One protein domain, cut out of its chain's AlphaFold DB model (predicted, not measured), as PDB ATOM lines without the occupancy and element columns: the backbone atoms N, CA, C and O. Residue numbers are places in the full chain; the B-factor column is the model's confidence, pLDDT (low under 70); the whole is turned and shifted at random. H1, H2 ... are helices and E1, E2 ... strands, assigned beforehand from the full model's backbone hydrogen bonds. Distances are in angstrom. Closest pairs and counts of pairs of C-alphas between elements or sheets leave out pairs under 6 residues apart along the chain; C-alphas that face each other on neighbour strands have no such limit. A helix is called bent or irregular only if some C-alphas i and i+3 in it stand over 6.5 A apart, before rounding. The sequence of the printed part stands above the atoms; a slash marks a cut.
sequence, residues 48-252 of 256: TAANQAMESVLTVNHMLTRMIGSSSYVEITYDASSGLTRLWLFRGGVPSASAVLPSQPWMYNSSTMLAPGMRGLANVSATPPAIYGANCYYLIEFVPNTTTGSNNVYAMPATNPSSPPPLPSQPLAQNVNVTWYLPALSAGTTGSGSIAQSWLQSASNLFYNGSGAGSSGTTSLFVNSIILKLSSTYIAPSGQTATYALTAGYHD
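Overview. This is residues 48 to 252 of the 256 residues of an uncharacterized protein of Alicyclobacillus acidocaldarius subsp. acidocaldarius (strain ATCC 27009 / DSM 446 / BCRC 14685 / JCM 5260 / KCTC 1825 / NBRC 15652 / NCIMB 11725 / NRRL B-14509 / 104-IA) (UniProt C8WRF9). What shape does the backbone make? One twisted sheet folds back at the bent strand E6 into two leaves, E7 E1 E2 E4 E5 and E8 E9; H1 packs on one face of it, mainly on E8, E9 and E6, and H2 packs on the opposite face, over E7 and E1. The long E8 and E9 hairpin reaches out at one end. What are the counts and the size? The printed part has 205 residues, with named elements in the order H1 E1 E2 E3 E4 E5 E6 H2 E7 E8 E9, class mixed, and an antiparallel sheet of order E7 E1 E2 E4 E5 E6 E8 E9. It is compact, with a radius of gyration of the C-alphas of 17.7 A, and elongated, spanning 61 by 36 by 29 A.

Along the chain. Where do the first elements lie? H1, residues 48 to 68, begins at C-alpha 48 (320.128, 571.718, 384.112) and measures 29.7 A; E1 is 73 to 79, E2 84 to 91 and E3 104 to 108. What follows? E4 is residues 135 to 144, 27.3 A; E5 is 151 to 157, E6 173 to 181, H2 196 to 207 and E7 218 to 223. Where do the last strands run? E8, residues 225 to 235, measures 33.2 A, and E9, 241 to 251, measures 32.9 A, ending at C-alpha 251 (301.992, 553.256, 405.902).

Arrangement. How is the sheet joined? It is a folded sheet, bent back on itself into two leaves that face each other, with E6 as the hinge; E4 E5 E6 form a meander, each strand the antiparallel neighbour of the one before. Within hydrogen-bond range across the neighbour pairs are N 77 and O 86 of E1 and E2 at 2.8 A, N 141 and O 154 of E4 and E5 at 2.8 A, and N 246 and O 230 of E8 and E9 at 2.8 A. How does E6 turn? It bends by 66 degrees at residue 176, and its pairing is staggered: N 151 and O 176 of E5 and E6 are 2.8 A apart, N 179 and O 229 of E6 and E8 2.9 A. Where are the helices and E3? H1 and H2 are on opposite faces of the sheet, with every O i to N i+4 pair within hydrogen-bond range; the closest C-alphas of H1 and E8, Ala 53 and Ser 232, are 5.1 A apart, and those of H2 and E7, Ser 202 and Thr 219, 5.9 A. E3 pairs with no named strand; its closest C-alpha to E8 is Trp 106, 4.5 A from that of Ser 225.

Size, cuts and confidence. How far does it reach? The two C-alphas farthest apart, those of Ala 126 and Ser 238, are 62.4 A apart, and the printed part has no cut. Which links are long? They are E2 to E3, E3 to E4, E5 to E6 and E6 to H2, and residues 189 to 194 stand free. Where is confidence low? The mean pLDDT of the printed part is 70.2, and 85 residues are under 70, among them 94 to 133 and 181 to 221.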
ATOM      1  N   THR A  48     320.829 572.750 384.888       84.06
ATOM      2  CA  THR A  48     320.128 571.718 384.112       84.06
ATOM      3  C   THR A  48     320.335 570.327 384.708       84.06
ATOM      4  O   THR A  48     319.366 569.604 384.917       84.06
ATOM      5  N   ALA A  49     321.576 569.965 385.046       79.50
ATOM      6  CA  ALA A  49     321.877 568.662 385.638       79.50
ATOM      7  C   ALA A  49     321.270 568.501 387.045       79.50
ATOM      8  O   ALA A  49     320.738 567.441 387.375       79.50
ATOM      9  N   ALA A  50     321.296 569.562 387.860       83.12
ATOM     10  CA  ALA A  50     320.655 569.577 389.173       83.12
ATOM     11  C   ALA A  50     319.133 569.416 389.070       83.12
ATOM     12  O   ALA A  50     318.546 568.615 389.795       83.12
ATOM     13  N   ASN A  51     318.507 570.137 388.137       86.38
ATOM     14  CA  ASN A  51     317.073 570.047 387.887       86.38
ATOM     15  C   ASN A  51     316.682 568.643 387.420       86.38
ATOM     16  O   ASN A  51     315.699 568.107 387.913       86.38
ATOM     17  N   GLN A  52     317.482 568.010 386.557       87.06
ATOM     18  CA  GLN A  52     317.234 566.638 386.109       87.06
ATOM     19  C   GLN A  52     317.298 565.622 387.266       87.06
ATOM     20  O   GLN A  52     316.449 564.735 387.355       87.06
ATOM     21  N   ALA A  53     318.278 565.750 388.168       86.75
ATOM     22  CA  ALA A  53     318.390 564.891 389.351       86.75
ATOM     23  C   ALA A  53     317.234 565.107 390.346       86.75
ATOM     24  O   ALA A  53     316.757 564.169 390.981       86.75
ATOM     25  N   MET A  54     316.767 566.348 390.483       89.69
ATOM     26  CA  MET A  54     315.602 566.670 391.304       89.69
ATOM     27  C   MET A  54     314.311 566.117 390.686       89.69
ATOM     28  O   MET A  54     313.513 565.492 391.382       89.69
ATOM     29  N   GLU A  55     314.121 566.308 389.382       91.88
ATOM     30  CA  GLU A  55     312.952 565.839 388.639       91.88
ATOM     31  C   GLU A  55     312.835 564.313 388.677       91.88
ATOM     32  O   GLU A  55     311.743 563.797 388.913       91.88
ATOM     33  N   SER A  56     313.943 563.580 388.532       91.75
ATOM     34  CA  SER A  56     313.939 562.112 388.593       91.75
ATOM     35  C   SER A  56     313.458 561.599 389.956       91.75
ATOM     36  O   SER A  56     312.566 560.752 390.024       91.75
ATOM     37  N   VAL A  57     313.982 562.159 391.049       92.12
ATOM     38  CA  VAL A  57     313.607 561.779 392.420       92.12
ATOM     39  C   VAL A  57     312.163 562.162 392.728       92.12
ATOM     40  O   VAL A  57     311.412 561.342 393.260       92.12
ATOM     41  N   LEU A  58     311.751 563.385 392.385       93.19
ATOM     42  CA  LEU A  58     310.388 563.850 392.639       93.19
ATOM     43  C   LEU A  58     309.358 563.074 391.823       93.19
ATOM     44  O   LEU A  58     308.311 562.729 392.362       93.19
ATOM     45  N   THR A  59     309.656 562.748 390.566       93.25
ATOM     46  CA  THR A  59     308.758 561.959 389.713       93.25
ATOM     47  C   THR A  59     308.503 560.582 390.318       93.25
ATOM     48  O   THR A  59     307.350 560.168 390.442       93.25
ATOM     49  N   VAL A  60     309.559 559.896 390.768       92.38
ATOM     50  CA  VAL A  60     309.428 558.597 391.443       92.38
ATOM     51  C   VAL A  60     308.652 558.741 392.750       92.38
ATOM     52  O   VAL A  60     307.743 557.954 393.003       92.38
ATOM     53  N   ASN A  61     308.943 559.765 393.555       91.81
ATOM     54  CA  ASN A  61     308.241 559.998 394.814       91.81
ATOM     55  C   ASN A  61     306.741 560.273 394.621       91.81
ATOM     56  O   ASN A  61     305.904 559.658 395.280       91.81
ATOM     57  N   HIS A  62     306.390 561.184 393.711       91.00
ATOM     58  CA  HIS A  62     305.001 561.528 393.416       91.00
ATOM     59  C   HIS A  62     304.231 560.334 392.868       91.00
ATOM     60  O   HIS A  62     303.087 560.110 393.267       91.00
ATOM     61  N   MET A  63     304.862 559.552 391.989       89.69
ATOM     62  CA  MET A  63     304.285 558.307 391.506       89.69
ATOM     63  C   MET A  63     304.020 557.369 392.686       89.69
ATOM     64  O   MET A  63     302.873 556.970 392.881       89.69
ATOM     65  N   LEU A  64     305.048 557.036 393.476       89.12
ATOM     66  CA  LEU A  64     304.932 556.085 394.583       89.12
ATOM     67  C   LEU A  64     303.840 556.520 395.562       89.12
ATOM     68  O   LEU A  64     302.984 555.714 395.905       89.12
ATOM     69  N   THR A  65     303.793 557.807 395.913       87.31
ATOM     70  CA  THR A  65     302.758 558.375 396.789       87.31
ATOM     71  C   THR A  65     301.364 558.185 396.228       87.31
ATOM     72  O   THR A  65     300.466 557.725 396.932       87.31
ATOM     73  N   ARG A  66     301.174 558.493 394.946       87.44
ATOM     74  CA  ARG A  66     299.875 558.350 394.298       87.44
ATOM     75  C   ARG A  66     299.446 556.890 394.196       87.44
ATOM     76  O   ARG A  66     298.280 556.577 394.412       87.44
ATOM     77  N   MET A  67     300.364 556.016 393.805       88.06
ATOM     78  CA  MET A  67     300.035 554.643 393.453       88.06
ATOM     79  C   MET A  67     299.930 553.762 394.691       88.06
ATOM     80  O   MET A  67     298.913 553.086 394.844       88.06
ATOM     81  N   ILE A  68     300.887 553.840 395.619       84.81
ATOM     82  CA  ILE A  68     300.816 553.123 396.899       84.81
ATOM     83  C   ILE A  68     299.606 553.601 397.702       84.81
ATOM     84  O   ILE A  68     298.830 552.763 398.136       84.81
ATOM     85  N   GLY A  69     299.353 554.913 397.783       81.94
ATOM     86  CA  GLY A  69     298.173 555.449 398.475       81.94
ATOM     87  C   GLY A  69     296.825 555.059 397.850       81.94
ATOM     88  O   GLY A  69     295.784 555.249 398.465       81.94
ATOM     89  N   SER A  70     296.825 554.520 396.628       85.19
ATOM     90  CA  SER A  70     295.624 553.991 395.966       85.19
ATOM     91  C   SER A  70     295.565 552.460 395.929       85.19
ATOM     92  O   SER A  70     294.683 551.891 395.279       85.19
ATOM     93  N   SER A  71     296.545 551.797 396.539       84.19
ATOM     94  CA  SER A  71     296.655 550.343 396.600       84.19
ATOM     95  C   SER A  71     296.136 549.859 397.943       84.19
ATOM     96  O   SER A  71     296.316 550.534 398.944       84.19
ATOM     97  N   SER A  72     295.511 548.687 397.953       80.25
ATOM     98  CA  SER A  72     295.096 548.011 399.187       80.25
ATOM     99  C   SER A  72     296.228 547.155 399.754       80.25
ATOM    100  O   SER A  72     296.334 546.970 400.957       80.25
ATOM    101  N   TYR A  73     297.086 546.621 398.878       78.19
ATOM    102  CA  TYR A  73     298.230 545.805 399.274       78.19
ATOM    103  C   TYR A  73     299.424 546.079 398.370       78.19
ATOM    104  O   TYR A  73     299.267 546.367 397.176       78.19
ATOM    105  N   VAL A  74     300.618 545.945 398.943       81.25
ATOM    106  CA  VAL A  74     301.890 546.077 398.233       81.25
ATOM    107  C   VAL A  74     302.735 544.841 398.487       81.25
ATOM    108  O   VAL A  74     302.954 544.457 399.635       81.25
ATOM    109  N   GLU A  75     303.233 544.244 397.411       79.44
ATOM    110  CA  GLU A  75     304.212 543.161 397.449       79.44
ATOM    111  C   GLU A  75     305.551 543.666 396.912       79.44
ATOM    112  O   GLU A  75     305.617 544.248 395.831       79.44
ATOM    113  N   ILE A  76     306.627 543.435 397.655       79.50
ATOM    114  CA  ILE A  76     307.998 543.692 397.230       79.50
ATOM    115  C   ILE A  76     308.628 542.362 396.837       79.50
ATOM    116  O   ILE A  76     308.739 541.461 397.665       79.50
ATOM    117  N   THR A  77     309.102 542.262 395.603       77.44
ATOM    118  CA  THR A  77     309.871 541.126 395.100       77.44
ATOM    119  C   THR A  77     311.310 541.542 394.824       77.44
ATOM    120  O   THR A  77     311.543 542.587 394.222       77.44
ATOM    121  N   TYR A  78     312.277 540.704 395.184       75.62
ATOM    122  CA  TYR A  78     313.679 540.866 394.809       75.62
ATOM    123  C   TYR A  78     314.221 539.617 394.150       75.62
ATOM    124  O   TYR A  78     314.059 538.504 394.652       75.62
ATOM    125  N   ASP A  79     314.879 539.821 393.020       75.00
ATOM    126  CA  ASP A  79     315.559 538.781 392.278       75.00
ATOM    127  C   ASP A  79     317.068 538.906 392.490       75.00
ATOM    128  O   ASP A  79     317.722 539.775 391.915       75.00
ATOM    129  N   ALA A  80     317.625 538.006 393.303       68.12
ATOM    130  CA  ALA A  80     319.044 538.017 393.639       68.12
ATOM    131  C   ALA A  80     319.955 537.778 392.424       68.12
ATOM    132  O   ALA A  80     321.122 538.156 392.459       68.12
ATOM    133  N   SER A  81     319.444 537.160 391.351       71.25
ATOM    134  CA  SER A  81     320.235 536.885 390.145       71.25
ATOM    135  C   SER A  81     320.463 538.130 389.286       71.25
ATOM    136  O   SER A  81     321.502 538.260 388.642       71.25
ATOM    137  N   SER A  82     319.503 539.051 389.299       74.62
ATOM    138  CA  SER A  82     319.493 540.255 388.466       74.62
ATOM    139  C   SER A  82     319.624 541.550 389.276       74.62
ATOM    140  O   SER A  82     319.821 542.617 388.698       74.62
ATOM    141  N   GLY A  83     319.518 541.475 390.607       74.06
ATOM    142  CA  GLY A  83     319.470 542.631 391.504       74.06
ATOM    143  C   GLY A  83     318.186 543.458 391.361       74.06
ATOM    144  O   GLY A  83     318.114 544.576 391.871       74.06
ATOM    145  N   LEU A  84     317.184 542.942 390.642       80.50
ATOM    146  CA  LEU A  84     315.935 543.646 390.368       80.50
ATOM    147  C   LEU A  84     315.063 543.685 391.614       80.50
ATOM    148  O   LEU A  84     314.803 542.651 392.227       80.50
ATOM    149  N   THR A  85     314.547 544.870 391.933       82.38
ATOM    150  CA  THR A  85     313.502 545.039 392.950       82.38
ATOM    151  C   THR A  85     312.203 545.449 392.271       82.38
ATOM    152  O   THR A  85     312.190 546.357 391.444       82.38
ATOM    153  N   ARG A  86     311.096 544.794 392.610       85.50
ATOM    154  CA  ARG A  86     309.770 545.021 392.031       85.50
ATOM    155  C   ARG A  86     308.764 545.296 393.129       85.50
ATOM    156  O   ARG A  86     308.754 544.592 394.129       85.50
ATOM    157  N   LEU A  87     307.913 546.291 392.925       87.94
ATOM    158  CA  LEU A  87     306.765 546.594 393.769       87.94
ATOM    159  C   LEU A  87     305.505 546.298 392.965       87.94
ATOM    160  O   LEU A  87     305.199 547.002 392.000       87.94
ATOM    161  N   TRP A  88     304.782 545.266 393.371       86.25
ATOM    162  CA  TRP A  88     303.481 544.924 392.823       86.25
ATOM    163  C   TRP A  88     302.391 545.563 393.662       86.25
ATOM    164  O   TRP A  88     302.388 545.471 394.890       86.25
ATOM    165  N   LEU A  89     301.467 546.219 392.975       87.69
ATOM    166  CA  LEU A  89     300.381 546.957 393.587       87.69
ATOM    167  C   LEU A  89     299.063 546.244 393.314       87.69
ATOM    168  O   LEU A  89     298.730 545.925 392.167       87.69
ATOM    169  N   PHE A  90     298.300 546.041 394.381       83.94
ATOM    170  CA  PHE A  90     297.028 545.337 394.345       83.94
ATOM    171  C   PHE A  90     295.893 546.236 394.820       83.94
ATOM    172  O   PHE A  90     296.080 547.108 395.672       83.94
ATOM    173  N   ARG A  91     294.697 546.011 394.272       85.38
ATOM    174  CA  ARG A  91     293.462 546.683 394.688       85.38
ATOM    175  C   ARG A  91     292.378 545.688 395.043       85.38
ATOM    176  O   ARG A  91     292.204 544.677 394.357       85.38
ATOM    177  N   GLY A  92     291.609 546.059 396.064       76.25
ATOM    178  CA  GLY A  92     290.532 545.238 396.591       76.25
ATOM    179  C   GLY A  92     291.063 543.972 397.251       76.25
ATOM    180  O   GLY A  92     292.259 543.830 397.486       76.25
ATOM    181  N   GLY A  93     290.150 543.046 397.511       70.38
ATOM    182  CA  GLY A  93     290.415 541.854 398.299       70.38
ATOM    183  C   GLY A  93     290.196 542.085 399.790       70.38
ATOM    184  O   GLY A  93     290.127 543.218 400.256       70.38
ATOM    185  N   VAL A  94     290.009 540.989 400.518       65.62
ATOM    186  CA  VAL A  94     289.739 541.005 401.959       65.62
ATOM    187  C   VAL A  94     290.745 540.076 402.632       65.62
ATOM    188  O   VAL A  94     290.959 538.963 402.130       65.62
ATOM    189  N   PRO A  95     291.389 540.501 403.734       61.22
ATOM    190  CA  PRO A  95     292.258 539.615 404.484       61.22
ATOM    191  C   PRO A  95     291.400 538.542 405.164       61.22
ATOM    192  O   PRO A  95     290.315 538.819 405.669       61.22
ATOM    193  N   SER A  96     291.871 537.299 405.187       53.78
ATOM    194  CA  SER A  96     291.126 536.191 405.805       53.78
ATOM    195  C   SER A  96     291.275 536.129 407.336       53.78
ATOM    196  O   SER A  96     290.575 535.353 407.981       53.78
ATOM    197  N   ALA A  97     292.144 536.959 407.924       55.88
ATOM    198  CA  ALA A  97     292.282 537.191 409.365       55.88
ATOM    199  C   ALA A  97     293.020 538.521 409.629       55.88
ATOM    200  O   ALA A  97     293.421 539.195 408.679       55.88
ATOM    201  N   SER A  98     293.213 538.889 410.908       53.78
ATOM    202  CA  SER A  98     293.929 540.114 411.303       53.78
ATOM    203  C   SER A  98     295.252 540.242 410.551       53.78
ATOM    204  O   SER A  98     296.123 539.368 410.612       53.78
ATOM    205  N   ALA A  99     295.347 541.324 409.785       56.19
ATOM    206  CA  ALA A  99     296.305 541.445 408.705       56.19
ATOM    207  C   ALA A  99     297.729 541.689 409.216       56.19
ATOM    208  O   ALA A  99     298.679 541.378 408.511       56.19
ATOM    209  N   VAL A 100     297.903 542.199 410.436       60.88
ATOM    210  CA  VAL A 100     299.179 542.738 410.917       60.88
ATOM    211  C   VAL A 100     299.496 542.208 412.316       60.88
ATOM    212  O   VAL A 100     298.649 542.202 413.208       60.88
ATOM    213  N   LEU A 101     300.737 541.761 412.526       57.69
ATOM    214  CA  LEU A 101     301.212 541.338 413.846       57.69
ATOM    215  C   LEU A 101     301.449 542.575 414.735       57.69
ATOM    216  O   LEU A 101     302.165 543.479 414.308       57.69
ATOM    217  N   PRO A 102     300.968 542.613 415.994       61.28
ATOM    218  CA  PRO A 102     301.208 543.748 416.894       61.28
ATOM    219  C   PRO A 102     302.693 544.046 417.147       61.28
ATOM    220  O   PRO A 102     303.071 545.188 417.388       61.28
ATOM    221  N   SER A 103     303.552 543.025 417.074       60.25
ATOM    222  CA  SER A 103     305.007 543.167 417.197       60.25
ATOM    223  C   SER A 103     305.679 543.709 415.929       60.25
ATOM    224  O   SER A 103     306.836 544.122 415.985       60.25
ATOM    225  N   GLN A 104     304.989 543.686 414.784       65.00
ATOM    226  CA  GLN A 104     305.512 544.047 413.464       65.00
ATOM    227  C   GLN A 104     304.431 544.795 412.656       65.00
ATOM    228  O   GLN A 104     303.959 544.288 411.638       65.00
ATOM    229  N   PRO A 105     304.044 546.017 413.080       64.69
ATOM    230  CA  PRO A 105     302.925 546.767 412.495       64.69
ATOM    231  C   PRO A 105     303.131 547.156 411.022       64.69
ATOM    232  O   PRO A 105     302.200 547.486 410.297       64.69
ATOM    233  N   TRP A 106     304.380 547.119 410.574       66.38
ATOM    234  CA  TRP A 106     304.807 547.485 409.233       66.38
ATOM    235  C   TRP A 106     304.694 546.343 408.219       66.38
ATOM    236  O   TRP A 106     304.956 546.541 407.032       66.38
ATOM    237  N   MET A 107     304.295 545.150 408.658       66.81
ATOM    238  CA  MET A 107     304.249 543.966 407.818       66.81
ATOM    239  C   MET A 107     302.926 543.224 407.950       66.81
ATOM    240  O   MET A 107     302.379 543.063 409.041       66.81
ATOM    241  N   TYR A 108     302.472 542.691 406.819       66.31
ATOM    242  CA  TYR A 108     301.351 541.777 406.792       66.31
ATOM    243  C   TYR A 108     301.741 540.383 407.308       66.31
ATOM    244  O   TYR A 108     302.785 539.831 406.956       66.31
ATOM    245  N   ASN A 109     300.896 539.791 408.148       59.66
ATOM    246  CA  ASN A 109     301.090 538.459 408.696       59.66
ATOM    247  C   ASN A 109     301.006 537.408 407.575       59.66
ATOM    248  O   ASN A 109     299.937 537.097 407.055       59.66
ATOM    249  N   SER A 110     302.150 536.821 407.228       54.25
ATOM    250  CA  SER A 110     302.281 535.825 406.158       54.25
ATOM    251  C   SER A 110     301.641 534.475 406.480       54.25
ATOM    252  O   SER A 110     301.384 533.697 405.566       54.25
ATOM    253  N   SER A 111     301.333 534.190 407.752       52.72
ATOM    254  CA  SER A 111     300.528 533.015 408.112       52.72
ATOM    255  C   SER A 111     299.052 533.183 407.753       52.72
ATOM    256  O   SER A 111     298.360 532.180 407.655       52.72
ATOM    257  N   THR A 112     298.592 534.420 407.525       49.09
ATOM    258  CA  THR A 112     297.200 534.797 407.218       49.09
ATOM    259  C   THR A 112     297.042 535.528 405.878       49.09
ATOM    260  O   THR A 112     295.938 535.943 405.530       49.09
ATOM    261  N   MET A 113     298.132 535.704 405.127       49.28
ATOM    262  CA  MET A 113     298.157 536.324 403.804       49.28
ATOM    263  C   MET A 113     299.044 535.516 402.856       49.28
ATOM    264  O   MET A 113     300.247 535.735 402.755       49.28
ATOM    265  N   LEU A 114     298.433 534.581 402.138       49.78
ATOM    266  CA  LEU A 114     299.012 533.805 401.053       49.78
ATOM    267  C   LEU A 114     298.123 533.924 399.810       49.78
ATOM    268  O   LEU A 114     297.281 533.070 399.547       49.78
ATOM    269  N   ALA A 115     298.266 535.025 399.071       40.31
ATOM    270  CA  ALA A 115     297.523 535.301 397.850       40.31
ATOM    271  C   ALA A 115     297.661 534.154 396.825       40.31
ATOM    272  O   ALA A 115     298.720 533.521 396.724       40.31
ATOM    273  N   PRO A 116     296.623 533.892 396.014       36.78
ATOM    274  CA  PRO A 116     296.725 532.941 394.919       36.78
ATOM    275  C   PRO A 116     297.757 533.456 393.904       36.78
ATOM    276  O   PRO A 116     297.635 534.576 393.412       36.78
ATOM    277  N   GLY A 117     298.779 532.652 393.594       41.28
ATOM    278  CA  GLY A 117     299.840 533.018 392.644       41.28
ATOM    279  C   GLY A 117     301.152 533.518 393.262       41.28
ATOM    280  O   GLY A 117     302.061 533.875 392.513       41.28
ATOM    281  N   MET A 118     301.296 533.504 394.593       43.75
ATOM    282  CA  MET A 118     302.572 533.803 395.254       43.75
ATOM    283  C   MET A 118     303.655 532.773 394.890       43.75
ATOM    284  O   MET A 118     303.509 531.572 395.130       43.75
ATOM    285  N   ARG A 119     304.777 533.247 394.335       44.34
ATOM    286  CA  ARG A 119     305.994 532.445 394.150       44.34
ATOM    287  C   ARG A 119     306.777 532.400 395.469       44.34
ATOM    288  O   ARG A 119     307.177 533.440 395.973       44.34
ATOM    289  N   GLY A 120     307.084 531.199 395.965       40.84
ATOM    290  CA  GLY A 120     308.331 530.992 396.715       40.84
ATOM    291  C   GLY A 120     308.291 530.774 398.232       40.84
ATOM    292  O   GLY A 120     309.362 530.757 398.827       40.84
ATOM    293  N   LEU A 121     307.153 530.507 398.878       40.53
ATOM    294  CA  LEU A 121     307.181 529.889 400.218       40.53
ATOM    295  C   LEU A 121     307.118 528.365 400.079       40.53
ATOM    296  O   LEU A 121     306.084 527.737 400.284       40.53
ATOM    297  N   ALA A 122     308.245 527.763 399.701       33.75
ATOM    298  CA  ALA A 122     308.375 526.332 399.419       33.75
ATOM    299  C   ALA A 122     308.250 525.404 400.651       33.75
ATOM    300  O   ALA A 122     308.741 524.283 400.602       33.75
ATOM    301  N   ASN A 123     307.634 525.829 401.763       35.03
ATOM    302  CA  ASN A 123     307.530 524.963 402.942       35.03
ATOM    303  C   ASN A 123     306.365 525.248 403.906       35.03
ATOM    304  O   ASN A 123     306.464 524.935 405.091       35.03
ATOM    305  N   VAL A 124     305.249 525.814 403.433       35.06
ATOM    306  CA  VAL A 124     304.031 525.917 404.259       35.06
ATOM    307  C   VAL A 124     303.018 524.884 403.774       35.06
ATOM    308  O   VAL A 124     302.224 525.116 402.866       35.06
ATOM    309  N   SER A 125     303.119 523.689 404.352       32.09
ATOM    310  CA  SER A 125     302.112 522.636 404.247       32.09
ATOM    311  C   SER A 125     300.827 523.073 404.960       32.09
ATOM    312  O   SER A 125     300.887 523.521 406.101       32.09
ATOM    313  N   ALA A 126     299.694 522.825 404.298       28.03
ATOM    314  CA  ALA A 126     298.306 522.982 404.743       28.03
ATOM    315  C   ALA A 126     297.703 524.403 404.667       28.03
ATOM    316  O   ALA A 126     297.733 525.177 405.615       28.03
ATOM    317  N   THR A 127     297.008 524.635 403.545       32.81
ATOM    318  CA  THR A 127     295.892 525.588 403.346       32.81
ATOM    319  C   THR A 127     296.228 527.088 403.487       32.81
ATOM    320  O   THR A 127     296.274 527.609 404.596       32.81
ATOM    321  N   PRO A 128     296.428 527.825 402.373       35.47
ATOM    322  CA  PRO A 128     296.842 529.227 402.419       35.47
ATOM    323  C   PRO A 128     295.677 530.160 402.781       35.47
ATOM    324  O   PRO A 128     294.613 530.042 402.166       35.47
ATOM    325  N   PRO A 129     295.846 531.150 403.678       36.75
ATOM    326  CA  PRO A 129     294.822 532.174 403.838       36.75
ATOM    327  C   PRO A 129     295.074 533.266 402.801       36.75
ATOM    328  O   PRO A 129     295.900 534.150 402.978       36.75
ATOM    329  N   ALA A 130     294.414 533.159 401.655       49.22
ATOM    330  CA  ALA A 130     294.533 534.098 400.549       49.22
ATOM    331  C   ALA A 130     294.006 535.499 400.880       49.22
ATOM    332  O   ALA A 130     292.984 535.634 401.550       49.22
ATOM    333  N   ILE A 131     294.651 536.541 400.331       55.00
ATOM    334  CA  ILE A 131     293.944 537.794 400.039       55.00
ATOM    335  C   ILE A 131     292.995 537.462 398.885       55.00
ATOM    336  O   ILE A 131     293.395 537.405 397.720       55.00
ATOM    337  N   TYR A 132     291.757 537.116 399.218       54.72
ATOM    338  CA  TYR A 132     290.800 536.631 398.233       54.72
ATOM    339  C   TYR A 132     290.271 537.810 397.413       54.72
ATOM    340  O   TYR A 132     289.776 538.778 397.983       54.72
ATOM    341  N   GLY A 133     290.380 537.743 396.083       62.72
ATOM    342  CA  GLY A 133     289.842 538.768 395.178       62.72
ATOM    343  C   GLY A 133     290.676 540.048 395.030       62.72
ATOM    344  O   GLY A 133     290.176 541.011 394.450       62.72
ATOM    345  N   ALA A 134     291.922 540.082 395.519       74.50
ATOM    346  CA  ALA A 134     292.842 541.178 395.207       74.50
ATOM    347  C   ALA A 134     293.333 541.079 393.759       74.50
ATOM    348  O   ALA A 134     293.831 540.040 393.326       74.50
ATOM    349  N   ASN A 135     293.232 542.183 393.020       81.12
ATOM    350  CA  ASN A 135     293.683 542.252 391.635       81.12
ATOM    351  C   ASN A 135     294.982 543.050 391.548       81.12
ATOM    352  O   ASN A 135     295.028 544.214 391.956       81.12
ATOM    353  N   CYS A 136     296.024 542.430 390.989       84.00
ATOM    354  CA  CYS A 136     297.223 543.147 390.565       84.00
ATOM    355  C   CYS A 136     296.829 544.106 389.441       84.00
ATOM    356  O   CYS A 136     296.154 543.698 388.494       84.00
ATOM    357  N   TYR A 137     297.204 545.376 389.576       88.19
ATOM    358  CA  TYR A 137     296.878 546.398 388.580       88.19
ATOM    359  C   TYR A 137     298.104 547.185 388.109       88.19
ATOM    360  O   TYR A 137     298.054 547.850 387.069       88.19
ATOM    361  N   TYR A 138     299.210 547.139 388.856       90.81
ATOM    362  CA  TYR A 138     300.377 547.956 388.557       90.81
ATOM    363  C   TYR A 138     301.674 547.354 389.097       90.81
ATOM    364  O   TYR A 138     301.686 546.698 390.138       90.81
ATOM    365  N   LEU A 139     302.768 547.620 388.389       91.12
ATOM    366  CA  LEU A 139     304.123 547.210 388.725       91.12
ATOM    367  C   LEU A 139     305.056 548.422 388.672       91.12
ATOM    368  O   LEU A 139     305.021 549.217 387.728       91.12
ATOM    369  N   ILE A 140     305.928 548.524 389.669       92.12
ATOM    370  CA  ILE A 140     307.067 549.440 389.682       92.12
ATOM    371  C   ILE A 140     308.331 548.597 389.762       92.12
ATOM    372  O   ILE A 140     308.481 547.798 390.679       92.12
ATOM    373  N   GLU A 141     309.243 548.765 388.816       91.81
ATOM    374  CA  GLU A 141     310.465 547.973 388.728       91.81
ATOM    375  C   GLU A 141     311.698 548.871 388.810       91.81
ATOM    376  O   GLU A 141     311.832 549.852 388.079       91.81
ATOM    377  N   PHE A 142     312.599 548.521 389.723       90.56
ATOM    378  CA  PHE A 142     313.886 549.162 389.934       90.56
ATOM    379  C   PHE A 142     314.958 548.289 389.291       90.56
ATOM    380  O   PHE A 142     315.293 547.214 389.796       90.56
ATOM    381  N   VAL A 143     315.459 548.755 388.148       90.31
ATOM    382  CA  VAL A 143     316.473 548.066 387.353       90.31
ATOM    383  C   VAL A 143     317.846 548.640 387.678       90.31
ATOM    384  O   VAL A 143     318.072 549.817 387.375       90.31
ATOM    385  N   PRO A 144     318.780 547.862 388.251       86.94
ATOM    386  CA  PRO A 144     320.103 548.365 388.565       86.94
ATOM    387  C   PRO A 144     320.855 548.698 387.273       86.94
ATOM    388  O   PRO A 144     320.958 547.898 386.343       86.94
ATOM    389  N   ASN A 145     321.394 549.909 387.218       85.12
ATOM    390  CA  ASN A 145     322.304 550.362 386.186       85.12
ATOM    391  C   ASN A 145     323.733 550.058 386.641       85.12
ATOM    392  O   ASN A 145     324.294 550.734 387.505       85.12
ATOM    393  N   THR A 146     324.336 549.046 386.023       79.19
ATOM    394  CA  THR A 146     325.692 548.578 386.336       79.19
ATOM    395  C   THR A 146     326.776 549.627 386.087       79.19
ATOM    396  O   THR A 146     327.864 549.514 386.641       79.19
ATOM    397  N   THR A 147     326.493 550.659 385.285       78.25
ATOM    398  CA  THR A 147     327.459 551.720 384.963       78.25
ATOM    399  C   THR A 147     327.497 552.804 386.037       78.25
ATOM    400  O   THR A 147     328.562 553.325 386.351       78.25
ATOM    401  N   THR A 148     326.340 553.165 386.596       75.75
ATOM    402  CA  THR A 148     326.226 554.279 387.554       75.75
ATOM    403  C   THR A 148     326.058 553.822 389.000       75.75
ATOM    404  O   THR A 148     326.215 554.633 389.909       75.75
ATOM    405  N   GLY A 149     325.746 552.542 389.236       77.69
ATOM    406  CA  GLY A 149     325.405 552.027 390.566       77.69
ATOM    407  C   GLY A 149     324.044 552.518 391.082       77.69
ATOM    408  O   GLY A 149     323.714 552.299 392.244       77.69
ATOM    409  N   SER A 150     323.263 553.182 390.225       86.62
ATOM    410  CA  SER A 150     321.911 553.679 390.496       86.62
ATOM    411  C   SER A 150     320.858 552.818 389.810       86.62
ATOM    412  O   SER A 150     321.196 551.948 389.021       86.62
ATOM    413  N   ASN A 151     319.572 553.068 390.056       89.06
ATOM    414  CA  ASN A 151     318.484 552.354 389.390       89.06
ATOM    415  C   ASN A 151     317.828 553.200 388.296       89.06
ATOM    416  O   ASN A 151     317.654 554.415 388.433       89.06
ATOM    417  N   ASN A 152     317.405 552.530 387.231       92.62
ATOM    418  CA  ASN A 152     316.377 553.018 386.326       92.62
ATOM    419  C   ASN A 152     315.026 552.521 386.841       92.62
ATOM    420  O   ASN A 152     314.860 551.332 387.107       92.62
ATOM    421  N   VAL A 153     314.076 553.435 387.002       93.38
ATOM    422  CA  VAL A 153     312.751 553.130 387.540       93.38
ATOM    423  C   VAL A 153     311.768 553.030 386.388       93.38
ATOM    424  O   VAL A 153     311.628 553.967 385.602       93.38
ATOM    425  N   TYR A 154     311.069 551.908 386.306       94.50
ATOM    426  CA  TYR A 154     309.998 551.665 385.353       94.50
ATOM    427  C   TYR A 154     308.681 551.528 386.101       94.50
ATOM    428  O   TYR A 154     308.627 551.011 387.213       94.50
ATOM    429  N   ALA A 155     307.612 552.007 385.485       91.81
ATOM    430  CA  ALA A 155     306.276 552.002 386.049       91.81
ATOM    431  C   ALA A 155     305.309 551.606 384.939       91.81
ATOM    432  O   ALA A 155     305.331 552.205 383.861       91.81
ATOM    433  N   MET A 156     304.507 550.570 385.170       93.56
ATOM    434  CA  MET A 156     303.662 550.000 384.128       93.56
ATOM    435  C   MET A 156     302.424 549.305 384.698       93.56
ATOM    436  O   MET A 156     302.485 548.740 385.792       93.56
ATOM    437  N   PRO A 157     301.296 549.305 383.965       91.38
ATOM    438  CA  PRO A 157     300.154 548.470 384.306       91.38
ATOM    439  C   PRO A 157     300.556 546.995 384.320       91.38
ATOM    440  O   PRO A 157     301.265 546.536 383.426       91.38
ATOM    441  N   ALA A 158     300.070 546.252 385.306       85.31
ATOM    442  CA  ALA A 158     300.298 544.819 385.419       85.31
ATOM    443  C   ALA A 158     298.992 544.121 385.783       85.31
ATOM    444  O   ALA A 158     298.207 544.656 386.551       85.31
ATOM    445  N   THR A 159     298.751 542.937 385.229       80.38
ATOM    446  CA  THR A 159     297.529 542.155 385.494       80.38
ATOM    447  C   THR A 159     297.814 540.864 386.249       80.38
ATOM    448  O   THR A 159     296.894 540.228 386.756       80.38
ATOM    449  N   ASN A 160     299.084 540.458 386.332       74.75
ATOM    450  CA  ASN A 160     299.491 539.208 386.954       74.75
ATOM    451  C   ASN A 160     300.873 539.355 387.622       74.75
ATOM    452  O   ASN A 160     301.845 539.645 386.923       74.75
ATOM    453  N   PRO A 161     300.996 539.105 388.941       70.81
ATOM    454  CA  PRO A 161     302.269 539.213 389.660       70.81
ATOM    455  C   PRO A 161     303.282 538.110 389.306       70.81
ATOM    456  O   PRO A 161     304.462 538.206 389.634       70.81
ATOM    457  N   SER A 162     302.858 537.050 388.612       68.38
ATOM    458  CA  SER A 162     303.728 535.919 388.251       68.38
ATOM    459  C   SER A 162     304.473 536.088 386.921       68.38
ATOM    460  O   SER A 162     305.377 535.293 386.635       68.38
ATOM    461  N   SER A 163     304.104 537.101 386.129       76.81
ATOM    462  CA  SER A 163     304.666 537.387 384.808       76.81
ATOM    463  C   SER A 163     304.737 538.902 384.591       76.81
ATOM    464  O   SER A 163     303.721 539.500 384.226       76.81
ATOM    465  N   PRO A 164     305.905 539.540 384.792       81.62
ATOM    466  CA  PRO A 164     306.046 540.967 384.542       81.62
ATOM    467  C   PRO A 164     305.785 541.292 383.063       81.62
ATOM    468  O   PRO A 164     306.191 540.524 382.185       81.62
ATOM    469  N   PRO A 165     305.088 542.402 382.771       86.94
ATOM    470  CA  PRO A 165     304.945 542.889 381.407       86.94
ATOM    471  C   PRO A 165     306.306 543.342 380.846       86.94
ATOM    472  O   PRO A 165     307.239 543.603 381.610       86.94
ATOM    473  N   PRO A 166     306.443 543.457 379.512       89.06
ATOM    474  CA  PRO A 166     307.648 544.001 378.900       89.06
ATOM    475  C   PRO A 166     307.950 545.413 379.411       89.06
ATOM    476  O   PRO A 166     307.042 546.242 379.520       89.06
ATOM    477  N   LEU A 167     309.229 545.695 379.673       89.94
ATOM    478  CA  LEU A 167     309.659 547.025 380.091       89.94
ATOM    479  C   LEU A 167     309.312 548.070 379.013       89.94
ATOM    480  O   LEU A 167     309.590 547.845 377.830       89.94
ATOM    481  N   PRO A 168     308.753 549.229 379.401       90.38
ATOM    482  CA  PRO A 168     308.586 550.361 378.500       90.38
ATOM    483  C   PRO A 168     309.918 550.804 377.883       90.38
ATOM    484  O   PRO A 168     310.970 550.716 378.515       90.38
ATOM    485  N   SER A 169     309.869 551.365 376.672       87.50
ATOM    486  CA  SER A 169     311.062 551.866 375.970       87.50
ATOM    487  C   SER A 169     311.749 553.033 376.683       87.50
ATOM    488  O   SER A 169     312.932 553.277 376.461       87.50
ATOM    489  N   GLN A 170     311.010 553.768 377.519       90.00
ATOM    490  CA  GLN A 170     311.527 554.872 378.314       90.00
ATOM    491  C   GLN A 170     311.241 554.617 379.802       90.00
ATOM    492  O   GLN A 170     310.085 554.375 380.162       90.00
ATOM    493  N   PRO A 171     312.257 554.691 380.678       92.81
ATOM    494  CA  PRO A 171     312.041 554.626 382.118       92.81
ATOM    495  C   PRO A 171     311.300 555.870 382.617       92.81
ATOM    496  O   PRO A 171     311.464 556.964 382.076       92.81
ATOM    497  N   LEU A 172     310.547 555.706 383.704       92.88
ATOM    498  CA  LEU A 172     309.921 556.808 384.436       92.88
ATOM    499  C   LEU A 172     310.981 557.788 384.960       92.88
ATOM    500  O   LEU A 172     310.790 558.998 384.917       92.88
ATOM    501  N   ALA A 173     312.093 557.250 385.460       93.12
ATOM    502  CA  ALA A 173     313.225 558.024 385.946       93.12
ATOM    503  C   ALA A 173     314.524 557.227 385.799       93.12
ATOM    504  O   ALA A 173     314.531 556.000 385.894       93.12
ATOM    505  N   GLN A 174     315.635 557.931 385.590       91.44
ATOM    506  CA  GLN A 174     316.963 557.335 385.456       91.44
ATOM    507  C   GLN A 174     317.877 557.796 386.583       91.44
ATOM    508  O   GLN A 174     317.728 558.904 387.099       91.44
ATOM    509  N   ASN A 175     318.865 556.962 386.906       89.88
ATOM    510  CA  ASN A 175     319.912 557.262 387.883       89.88
ATOM    511  C   ASN A 175     319.363 557.653 389.267       89.88
ATOM    512  O   ASN A 175     319.803 558.630 389.879       89.88
ATOM    513  N   VAL A 176     318.389 556.880 389.751       90.50
ATOM    514  CA  VAL A 176     317.811 557.028 391.088       90.50
ATOM    515  C   VAL A 176     318.369 555.938 392.000       90.50
ATOM    516  O   VAL A 176     318.138 554.745 391.814       90.50
ATOM    517  N   ASN A 177     319.119 556.340 393.014       89.00
ATOM    518  CA  ASN A 177     319.498 555.485 394.126       89.00
ATOM    519  C   ASN A 177     318.297 555.284 395.043       89.00
ATOM    520  O   ASN A 177     317.591 556.236 395.378       89.00
ATOM    521  N   VAL A 178     318.100 554.042 395.471       81.38
ATOM    522  CA  VAL A 178     317.031 553.671 396.393       81.38
ATOM    523  C   VAL A 178     317.660 552.999 397.596       81.38
ATOM    524  O   VAL A 178     318.387 552.019 397.462       81.38
ATOM    525  N   THR A 179     317.400 553.546 398.775       79.88
ATOM    526  CA  THR A 179     317.778 552.938 400.048       79.88
ATOM    527  C   THR A 179     316.511 552.600 400.807       79.88
ATOM    528  O   THR A 179     315.734 553.492 401.144       79.88
ATOM    529  N   TRP A 180     316.300 551.320 401.072       74.62
ATOM    530  CA  TRP A 180     315.153 550.829 401.825       74.62
ATOM    531  C   TRP A 180     315.458 550.894 403.323       74.62
ATOM    532  O   TRP A 180     316.515 550.445 403.765       74.62
ATOM    533  N   TYR A 181     314.540 551.457 404.102       67.62
ATOM    534  CA  TYR A 181     314.621 551.509 405.558       67.62
ATOM    535  C   TYR A 181     313.520 550.632 406.129       67.62
ATOM    536  O   TYR A 181     312.335 550.916 405.951       67.62
ATOM    537  N   LEU A 182     313.918 549.581 406.839       57.84
ATOM    538  CA  LEU A 182     312.995 548.747 407.591       57.84
ATOM    539  C   LEU A 182     313.324 548.796 409.083       57.84
ATOM    540  O   LEU A 182     314.505 548.880 409.441       57.84
ATOM    541  N   PRO A 183     312.306 548.744 409.961       51.81
ATOM    542  CA  PRO A 183     312.520 548.640 411.395       51.81
ATOM    543  C   PRO A 183     313.338 547.389 411.732       51.81
ATOM    544  O   PRO A 183     313.081 546.304 411.207       51.81
ATOM    545  N   ALA A 184     314.325 547.551 412.617       43.59
ATOM    546  CA  ALA A 184     315.160 546.456 413.086       43.59
ATOM    547  C   ALA A 184     314.305 545.346 413.700       43.59
ATOM    548  O   ALA A 184     313.356 545.584 414.448       43.59
ATOM    549  N   LEU A 185     314.690 544.115 413.401       48.41
ATOM    550  CA  LEU A 185     314.019 542.941 413.908       48.41
ATOM    551  C   LEU A 185     314.744 542.471 415.140       48.41
ATOM    552  O   LEU A 185     315.856 541.952 415.055       48.41
ATOM    553  N   SER A 186     314.111 542.636 416.295       41.84
ATOM    554  CA  SER A 186     314.531 541.893 417.470       41.84
ATOM    555  C   SER A 186     314.362 540.413 417.142       41.84
ATOM    556  O   SER A 186     313.234 539.943 416.967       41.84
ATOM    557  N   ALA A 187     315.478 539.695 417.006       41.72
ATOM    558  CA  ALA A 187     315.483 538.249 416.898       41.72
ATOM    559  C   ALA A 187     314.751 537.689 418.124       41.72
ATOM    560  O   ALA A 187     315.293 537.669 419.227       41.72
ATOM    561  N   GLY A 188     313.491 537.289 417.941       39.75
ATOM    562  CA  GLY A 188     312.787 536.493 418.932       39.75
ATOM    563  C   GLY A 188     313.617 535.238 419.158       39.75
ATOM    564  O   GLY A 188     313.921 534.510 418.212       39.75
ATOM    565  N   THR A 189     314.064 535.050 420.391       33.31
ATOM    566  CA  THR A 189     314.916 533.947 420.829       33.31
ATOM    567  C   THR A 189     314.425 532.604 420.287       33.31
ATOM    568  O   THR A 189     313.326 532.165 420.611       33.31
ATOM    569  N   THR A 190     315.278 531.971 419.475       40.56
ATOM    570  CA  THR A 190     315.460 530.514 419.353       40.56
ATOM    571  C   THR A 190     314.196 529.659 419.465       40.56
ATOM    572  O   THR A 190     313.952 529.005 420.474       40.56
ATOM    573  N   GLY A 191     313.451 529.591 418.364       37.53
ATOM    574  CA  GLY A 191     312.557 528.479 418.051       37.53
ATOM    575  C   GLY A 191     312.815 528.046 416.614       37.53
ATOM    576  O   GLY A 191     312.333 528.681 415.676       37.53
ATOM    577  N   SER A 192     313.629 527.005 416.440       38.97
ATOM    578  CA  SER A 192     313.880 526.338 415.162       38.97
ATOM    579  C   SER A 192     312.551 525.882 414.553       38.97
ATOM    580  O   SER A 192     311.966 524.911 415.029       38.97
ATOM    581  N   GLY A 193     312.060 526.596 413.536       45.12
ATOM    582  CA  GLY A 193     310.881 526.185 412.765       45.12
ATOM    583  C   GLY A 193     309.850 527.262 412.412       45.12
ATOM    584  O   GLY A 193     308.857 526.924 411.780       45.12
ATOM    585  N   SER A 194     310.030 528.535 412.771       40.28
ATOM    586  CA  SER A 194     308.995 529.553 412.525       40.28
ATOM    587  C   SER A 194     309.354 530.519 411.392       40.28
ATOM    588  O   SER A 194     310.495 530.954 411.246       40.28
ATOM    589  N   ILE A 195     308.333 530.866 410.609       43.12
ATOM    590  CA  ILE A 195     308.274 531.779 409.452       43.12
ATOM    591  C   ILE A 195     309.145 533.049 409.593       43.12
ATOM    592  O   ILE A 195     309.634 533.579 408.597       43.12
ATOM    593  N   ALA A 196     309.418 533.496 410.822       41.31
ATOM    594  CA  ALA A 196     310.327 534.591 411.144       41.31
ATOM    595  C   ALA A 196     311.777 534.388 410.646       41.31
ATOM    596  O   ALA A 196     312.401 535.363 410.240       41.31
ATOM    597  N   GLN A 197     312.326 533.163 410.630       45.25
ATOM    598  CA  GLN A 197     313.704 532.907 410.162       45.25
ATOM    599  C   GLN A 197     313.843 532.957 408.634       45.25
ATOM    600  O   GLN A 197     314.748 533.620 408.126       45.25
ATOM    601  N   SER A 198     312.929 532.319 407.893       46.78
ATOM    602  CA  SER A 198     312.858 532.440 406.424       46.78
ATOM    603  C   SER A 198     312.593 533.881 405.991       46.78
ATOM    604  O   SER A 198     313.035 534.328 404.932       46.78
ATOM    605  N   TRP A 199     311.886 534.623 406.837       50.81
ATOM    606  CA  TRP A 199     311.557 536.011 406.611       50.81
ATOM    607  C   TRP A 199     312.733 536.960 406.896       50.81
ATOM    608  O   TRP A 199     313.029 537.810 406.064       50.81
ATOM    609  N   LEU A 200     313.475 536.759 407.991       51.47
ATOM    610  CA  LEU A 200     314.741 537.455 408.266       51.47
ATOM    611  C   LEU A 200     315.753 537.244 407.135       51.47
ATOM    612  O   LEU A 200     316.445 538.186 406.768       51.47
ATOM    613  N   GLN A 201     315.804 536.037 406.562       51.84
ATOM    614  CA  GLN A 201     316.611 535.744 405.374       51.84
ATOM    615  C   GLN A 201     316.085 536.458 404.125       51.84
ATOM    616  O   GLN A 201     316.858 537.080 403.408       51.84
ATOM    617  N   SER A 202     314.777 536.430 403.864       51.06
ATOM    618  CA  SER A 202     314.200 537.113 402.697       51.06
ATOM    619  C   SER A 202     314.411 538.627 402.773       51.06
ATOM    620  O   SER A 202     314.880 539.223 401.811       51.06
ATOM    621  N   ALA A 203     314.158 539.240 403.933       53.66
ATOM    622  CA  ALA A 203     314.415 540.651 404.185       53.66
ATOM    623  C   ALA A 203     315.917 540.979 404.121       53.66
ATOM    624  O   ALA A 203     316.305 541.983 403.529       53.66
ATOM    625  N   SER A 204     316.798 540.135 404.665       54.47
ATOM    626  CA  SER A 204     318.234 540.403 404.567       54.47
ATOM    627  C   SER A 204     318.764 540.310 403.136       54.47
ATOM    628  O   SER A 204     319.594 541.129 402.740       54.47
ATOM    629  N   ASN A 205     318.219 539.399 402.332       54.03
ATOM    630  CA  ASN A 205     318.502 539.298 400.904       54.03
ATOM    631  C   ASN A 205     317.986 540.506 400.115       54.03
ATOM    632  O   ASN A 205     318.731 541.065 399.315       54.03
ATOM    633  N   LEU A 206     316.743 540.917 400.380       56.50
ATOM    634  CA  LEU A 206     316.073 542.071 399.775       56.50
ATOM    635  C   LEU A 206     316.783 543.402 400.077       56.50
ATOM    636  O   LEU A 206     316.861 544.269 399.211       56.50
ATOM    637  N   PHE A 207     317.269 543.587 401.309       59.12
ATOM    638  CA  PHE A 207     317.590 544.925 401.827       59.12
ATOM    639  C   PHE A 207     319.051 545.119 402.261       59.12
ATOM    640  O   PHE A 207     319.498 546.262 402.349       59.12
ATOM    641  N   TYR A 208     319.825 544.045 402.470       55.56
ATOM    642  CA  TYR A 208     321.256 544.110 402.828       55.56
ATOM    643  C   TYR A 208     322.186 543.525 401.754       55.56
ATOM    644  O   TYR A 208     323.334 543.164 402.039       55.56
ATOM    645  N   ASN A 209     321.711 543.479 400.505       50.69
ATOM    646  CA  ASN A 209     322.523 543.214 399.318       50.69
ATOM    647  C   ASN A 209     323.344 541.911 399.438       50.69
ATOM    648  O   ASN A 209     324.557 541.898 399.231       50.69
ATOM    649  N   GLY A 210     322.694 540.827 399.880       47.16
ATOM    650  CA  GLY A 210     323.269 539.476 399.922       47.16
ATOM    651  C   GLY A 210     324.493 539.277 400.828       47.16
ATOM    652  O   GLY A 210     325.061 538.189 400.839       47.16
ATOM    653  N   SER A 211     324.903 540.272 401.621       40.06
ATOM    654  CA  SER A 211     326.147 540.207 402.409       40.06
ATOM    655  C   SER A 211     326.127 539.191 403.568       40.06
ATOM    656  O   SER A 211     327.132 539.030 404.256       40.06
ATOM    657  N   GLY A 212     325.022 538.455 403.761       41.00
ATOM    658  CA  GLY A 212     324.891 537.449 404.819       41.00
ATOM    659  C   GLY A 212     324.064 536.198 404.500       41.00
ATOM    660  O   GLY A 212     323.876 535.385 405.402       41.00
ATOM    661  N   ALA A 213     323.566 535.994 403.278       40.97
ATOM    662  CA  ALA A 213     322.776 534.800 402.965       40.97
ATOM    663  C   ALA A 213     322.978 534.353 401.510       40.97
ATOM    664  O   ALA A 213     322.634 535.047 400.560       40.97
ATOM    665  N   GLY A 214     323.556 533.162 401.342       40.00
ATOM    666  CA  GLY A 214     323.840 532.536 400.048       40.00
ATOM    667  C   GLY A 214     322.602 531.984 399.339       40.00
ATOM    668  O   GLY A 214     322.602 530.823 398.944       40.00
ATOM    669  N   SER A 215     321.534 532.770 399.193       45.56
ATOM    670  CA  SER A 215     320.347 532.329 398.457       45.56
ATOM    671  C   SER A 215     320.400 532.769 396.996       45.56
ATOM    672  O   SER A 215     320.294 533.955 396.681       45.56
ATOM    673  N   SER A 216     320.487 531.799 396.095       50.31
ATOM    674  CA  SER A 216     320.071 531.948 394.706       50.31
ATOM    675  C   SER A 216     318.538 531.896 394.639       50.31
ATOM    676  O   SER A 216     317.931 530.917 395.071       50.31
ATOM    677  N   GLY A 217     317.882 532.943 394.127       58.97
ATOM    678  CA  GLY A 217     316.435 532.911 393.892       58.97
ATOM    679  C   GLY A 217     315.714 534.254 393.971       58.97
ATOM    680  O   GLY A 217     316.299 535.299 394.257       58.97
ATOM    681  N   THR A 218     314.410 534.200 393.705       64.19
ATOM    682  CA  THR A 218     313.482 535.325 393.841       64.19
ATOM    683  C   THR A 218     312.781 535.246 395.197       64.19
ATOM    684  O   THR A 218     312.220 534.209 395.541       64.19
ATOM    685  N   THR A 219     312.795 536.341 395.952       65.31
ATOM    686  CA  THR A 219     312.120 536.489 397.254       65.31
ATOM    687  C   THR A 219     310.979 537.490 397.124       65.31
ATOM    688  O   THR A 219     311.118 538.452 396.377       65.31
ATOM    689  N   SER A 220     309.855 537.268 397.810       67.81
ATOM    690  CA  SER A 220     308.685 538.154 397.735       67.81
ATOM    691  C   SER A 220     308.032 538.361 399.100       67.81
ATOM    692  O   SER A 220     307.997 537.429 399.906       67.81
ATOM    693  N   LEU A 221     307.533 539.571 399.369       69.25
ATOM    694  CA  LEU A 221     306.973 539.961 400.663       69.25
ATOM    695  C   LEU A 221     305.828 540.966 400.534       69.25
ATOM    696  O   LEU A 221     306.000 542.009 399.914       69.25
ATOM    697  N   PHE A 222     304.717 540.727 401.231       74.00
ATOM    698  CA  PHE A 222     303.654 541.720 401.398       74.00
ATOM    699  C   PHE A 222     303.934 542.620 402.599       74.00
ATOM    700  O   PHE A 222     304.190 542.153 403.710       74.00
ATOM    701  N   VAL A 223     303.885 543.927 402.374       73.62
ATOM    702  CA  VAL A 223     304.280 544.946 403.348       73.62
ATOM    703  C   VAL A 223     303.129 545.895 403.627       73.62
ATOM    704  O   VAL A 223     302.406 546.294 402.717       73.62
ATOM    705  N   ASN A 224     302.983 546.249 404.900       73.94
ATOM    706  CA  ASN A 224     301.961 547.174 405.375       73.94
ATOM    707  C   ASN A 224     302.480 548.619 405.390       73.94
ATOM    708  O   ASN A 224     301.765 549.584 405.133       73.94
ATOM    709  N   SER A 225     303.779 548.775 405.651       73.81
ATOM    710  CA  SER A 225     304.455 550.057 405.555       73.81
ATOM    711  C   SER A 225     305.884 549.912 405.052       73.81
ATOM    712  O   SER A 225     306.569 548.942 405.373       73.81
ATOM    713  N   ILE A 226     306.342 550.904 404.298       76.00
ATOM    714  CA  ILE A 226     307.664 550.960 403.686       76.00
ATOM    715  C   ILE A 226     308.227 552.359 403.892       76.00
ATOM    716  O   ILE A 226     307.540 553.345 403.636       76.00
ATOM    717  N   ILE A 227     309.496 552.461 404.272       79.12
ATOM    718  CA  ILE A 227     310.235 553.721 404.223       79.12
ATOM    719  C   ILE A 227     311.378 553.556 403.228       79.12
ATOM    720  O   ILE A 227     312.092 552.556 403.229       79.12
ATOM    721  N   LEU A 228     311.551 554.537 402.353       81.62
ATOM    722  CA  LEU A 228     312.576 554.542 401.324       81.62
ATOM    723  C   LEU A 228     313.193 555.931 401.187       81.62
ATOM    724  O   LEU A 228     312.514 556.946 401.287       81.62
ATOM    725  N   LYS A 229     314.500 555.989 400.953       85.44
ATOM    726  CA  LYS A 229     315.199 557.202 400.530       85.44
ATOM    727  C   LYS A 229     315.519 557.075 399.061       85.44
ATOM    728  O   LYS A 229     316.218 556.153 398.646       85.44
ATOM    729  N   LEU A 230     315.022 558.032 398.303       90.06
ATOM    730  CA  LEU A 230     315.339 558.228 396.906       90.06
ATOM    731  C   LEU A 230     316.429 559.285 396.829       90.06
ATOM    732  O   LEU A 230     316.332 560.328 397.479       90.06
ATOM    733  N   SER A 231     317.470 559.046 396.049       91.12
ATOM    734  CA  SER A 231     318.451 560.083 395.761       91.12
ATOM    735  C   SER A 231     318.961 560.007 394.337       91.12
ATOM    736  O   SER A 231     318.988 558.948 393.728       91.12
ATOM    737  N   SER A 232     319.369 561.141 393.787       91.56
ATOM    738  CA  SER A 232     320.044 561.201 392.498       91.56
ATOM    739  C   SER A 232     321.199 562.183 392.609       91.56
ATOM    740  O   SER A 232     321.071 563.256 393.208       91.56
ATOM    741  N   THR A 233     322.352 561.780 392.087       86.94
ATOM    742  CA  THR A 233     323.577 562.578 392.121       86.94
ATOM    743  C   THR A 233     323.857 563.090 390.725       86.94
ATOM    744  O   THR A 233     323.906 562.305 389.779       86.94
ATOM    745  N   TYR A 234     324.101 564.390 390.603       83.12
ATOM    746  CA  TYR A 234     324.631 564.966 389.379       83.12
ATOM    747  C   TYR A 234     326.103 565.328 389.558       83.12
ATOM    748  O   TYR A 234     326.554 565.709 390.643       83.12
ATOM    749  N   ILE A 235     326.851 565.206 388.465       79.06
ATOM    750  CA  ILE A 235     328.263 565.566 388.386       79.06
ATOM    751  C   ILE A 235     328.358 566.764 387.447       79.06
ATOM    752  O   ILE A 235     328.033 566.675 386.265       79.06
ATOM    753  N   ALA A 236     328.762 567.909 387.983       75.69
ATOM    754  CA  ALA A 236     329.015 569.099 387.193       75.69
ATOM    755  C   ALA A 236     330.232 568.885 386.270       75.69
ATOM    756  O   ALA A 236     331.164 568.176 386.649       75.69
ATOM    757  N   PRO A 237     330.319 569.601 385.134       72.38
ATOM    758  CA  PRO A 237     331.491 569.567 384.249       72.38
ATOM    759  C   PRO A 237     332.818 569.900 384.949       72.38
ATOM    760  O   PRO A 237     333.885 569.497 384.509       72.38
ATOM    761  N   SER A 238     332.759 570.635 386.063       73.69
ATOM    762  CA  SER A 238     333.914 570.970 386.898       73.69
ATOM    763  C   SER A 238     334.310 569.872 387.896       73.69
ATOM    764  O   SER A 238     335.095 570.148 388.797       73.69
ATOM    765  N   GLY A 239     333.693 568.687 387.835       74.88
ATOM    766  CA  GLY A 239     333.901 567.579 388.775       74.88
ATOM    767  C   GLY A 239     333.208 567.734 390.135       74.88
ATOM    768  O   GLY A 239     333.310 566.847 390.975       74.88
ATOM    769  N   GLN A 240     332.485 568.834 390.370       76.06
ATOM    770  CA  GLN A 240     331.709 569.019 391.601       76.06
ATOM    771  C   GLN A 240     330.466 568.135 391.569       76.06
ATOM    772  O   GLN A 240     329.731 568.146 390.584       76.06
ATOM    773  N   THR A 241     330.207 567.412 392.651       81.25
ATOM    774  CA  THR A 241     329.027 566.560 392.786       81.25
ATOM    775  C   THR A 241     328.023 567.191 393.736       81.25
ATOM    776  O   THR A 241     328.389 567.832 394.721       81.25
ATOM    777  N   ALA A 242     326.742 567.015 393.441       81.62
ATOM    778  CA  ALA A 242     325.686 567.307 394.394       81.62
ATOM    779  C   ALA A 242     324.573 566.271 394.267       81.62
ATOM    780  O   ALA A 242     324.282 565.756 393.186       81.62
ATOM    781  N   THR A 243     323.982 565.946 395.410       86.81
ATOM    782  CA  THR A 243     322.990 564.886 395.540       86.81
ATOM    783  C   THR A 243     321.693 565.490 396.031       86.81
ATOM    784  O   THR A 243     321.646 566.085 397.106       86.81
ATOM    785  N   TYR A 244     320.633 565.301 395.255       88.19
ATOM    786  CA  TYR A 244     319.282 565.529 395.736       88.19
ATOM    787  C   TYR A 244     318.786 564.240 396.388       88.19
ATOM    788  O   TYR A 244     318.941 563.162 395.816       88.19
ATOM    789  N   ALA A 245     318.229 564.331 397.593       88.62
ATOM    790  CA  ALA A 245     317.718 563.179 398.322       88.62
ATOM    791  C   ALA A 245     316.399 563.513 399.013       88.62
ATOM    792  O   ALA A 245     316.254 564.585 399.599       88.62
ATOM    793  N   LEU A 246     315.469 562.565 398.980       89.19
ATOM    794  CA  LEU A 246     314.167 562.662 399.615       89.19
ATOM    795  C   LEU A 246     313.806 561.320 400.251       89.19
ATOM    796  O   LEU A 246     313.918 560.272 399.618       89.19
ATOM    797  N   THR A 247     313.377 561.360 401.509       82.81
ATOM    798  CA  THR A 247     312.857 560.186 402.214       82.81
ATOM    799  C   THR A 247     311.339 560.179 402.103       82.81
ATOM    800  O   THR A 247     310.691 561.154 402.475       82.81
ATOM    801  N   ALA A 248     310.788 559.082 401.602       76.50
ATOM    802  CA  ALA A 248     309.363 558.828 401.497       76.50
ATOM    803  C   ALA A 248     308.986 557.649 402.398       76.50
ATOM    804  O   ALA A 248     309.691 556.641 402.442       76.50
ATOM    805  N   GLY A 249     307.882 557.781 403.123       73.00
ATOM    806  CA  GLY A 249     307.305 556.720 403.937       73.00
ATOM    807  C   GLY A 249     305.867 556.473 403.513       73.00
ATOM    808  O   GLY A 249     305.122 557.422 403.284       73.00
ATOM    809  N   TYR A 250     305.491 555.207 403.422       72.38
ATOM    810  CA  TYR A 250     304.143 554.748 403.124       72.38
ATOM    811  C   TYR A 250     303.711 553.834 404.254       72.38
ATOM    812  O   TYR A 250     304.461 552.935 404.617       72.38
ATOM    813  N   HIS A 251     302.542 554.071 404.829       66.06
ATOM    814  CA  HIS A 251     301.992 553.256 405.902       66.06
ATOM    815  C   HIS A 251     300.491 553.162 405.696       66.06
ATOM    816  O   HIS A 251     299.817 554.189 405.663       66.06
ATOM    817  N   ASP A 252     299.998 551.944 405.551       65.19
ATOM    818  CA  ASP A 252     298.578 551.650 405.490       65.19
ATOM    819  C   ASP A 252     298.213 550.992 406.818       65.19
ATOM    820  O   ASP A 252     298.593 549.866 407.076       65.19
TER     821      ASP A 252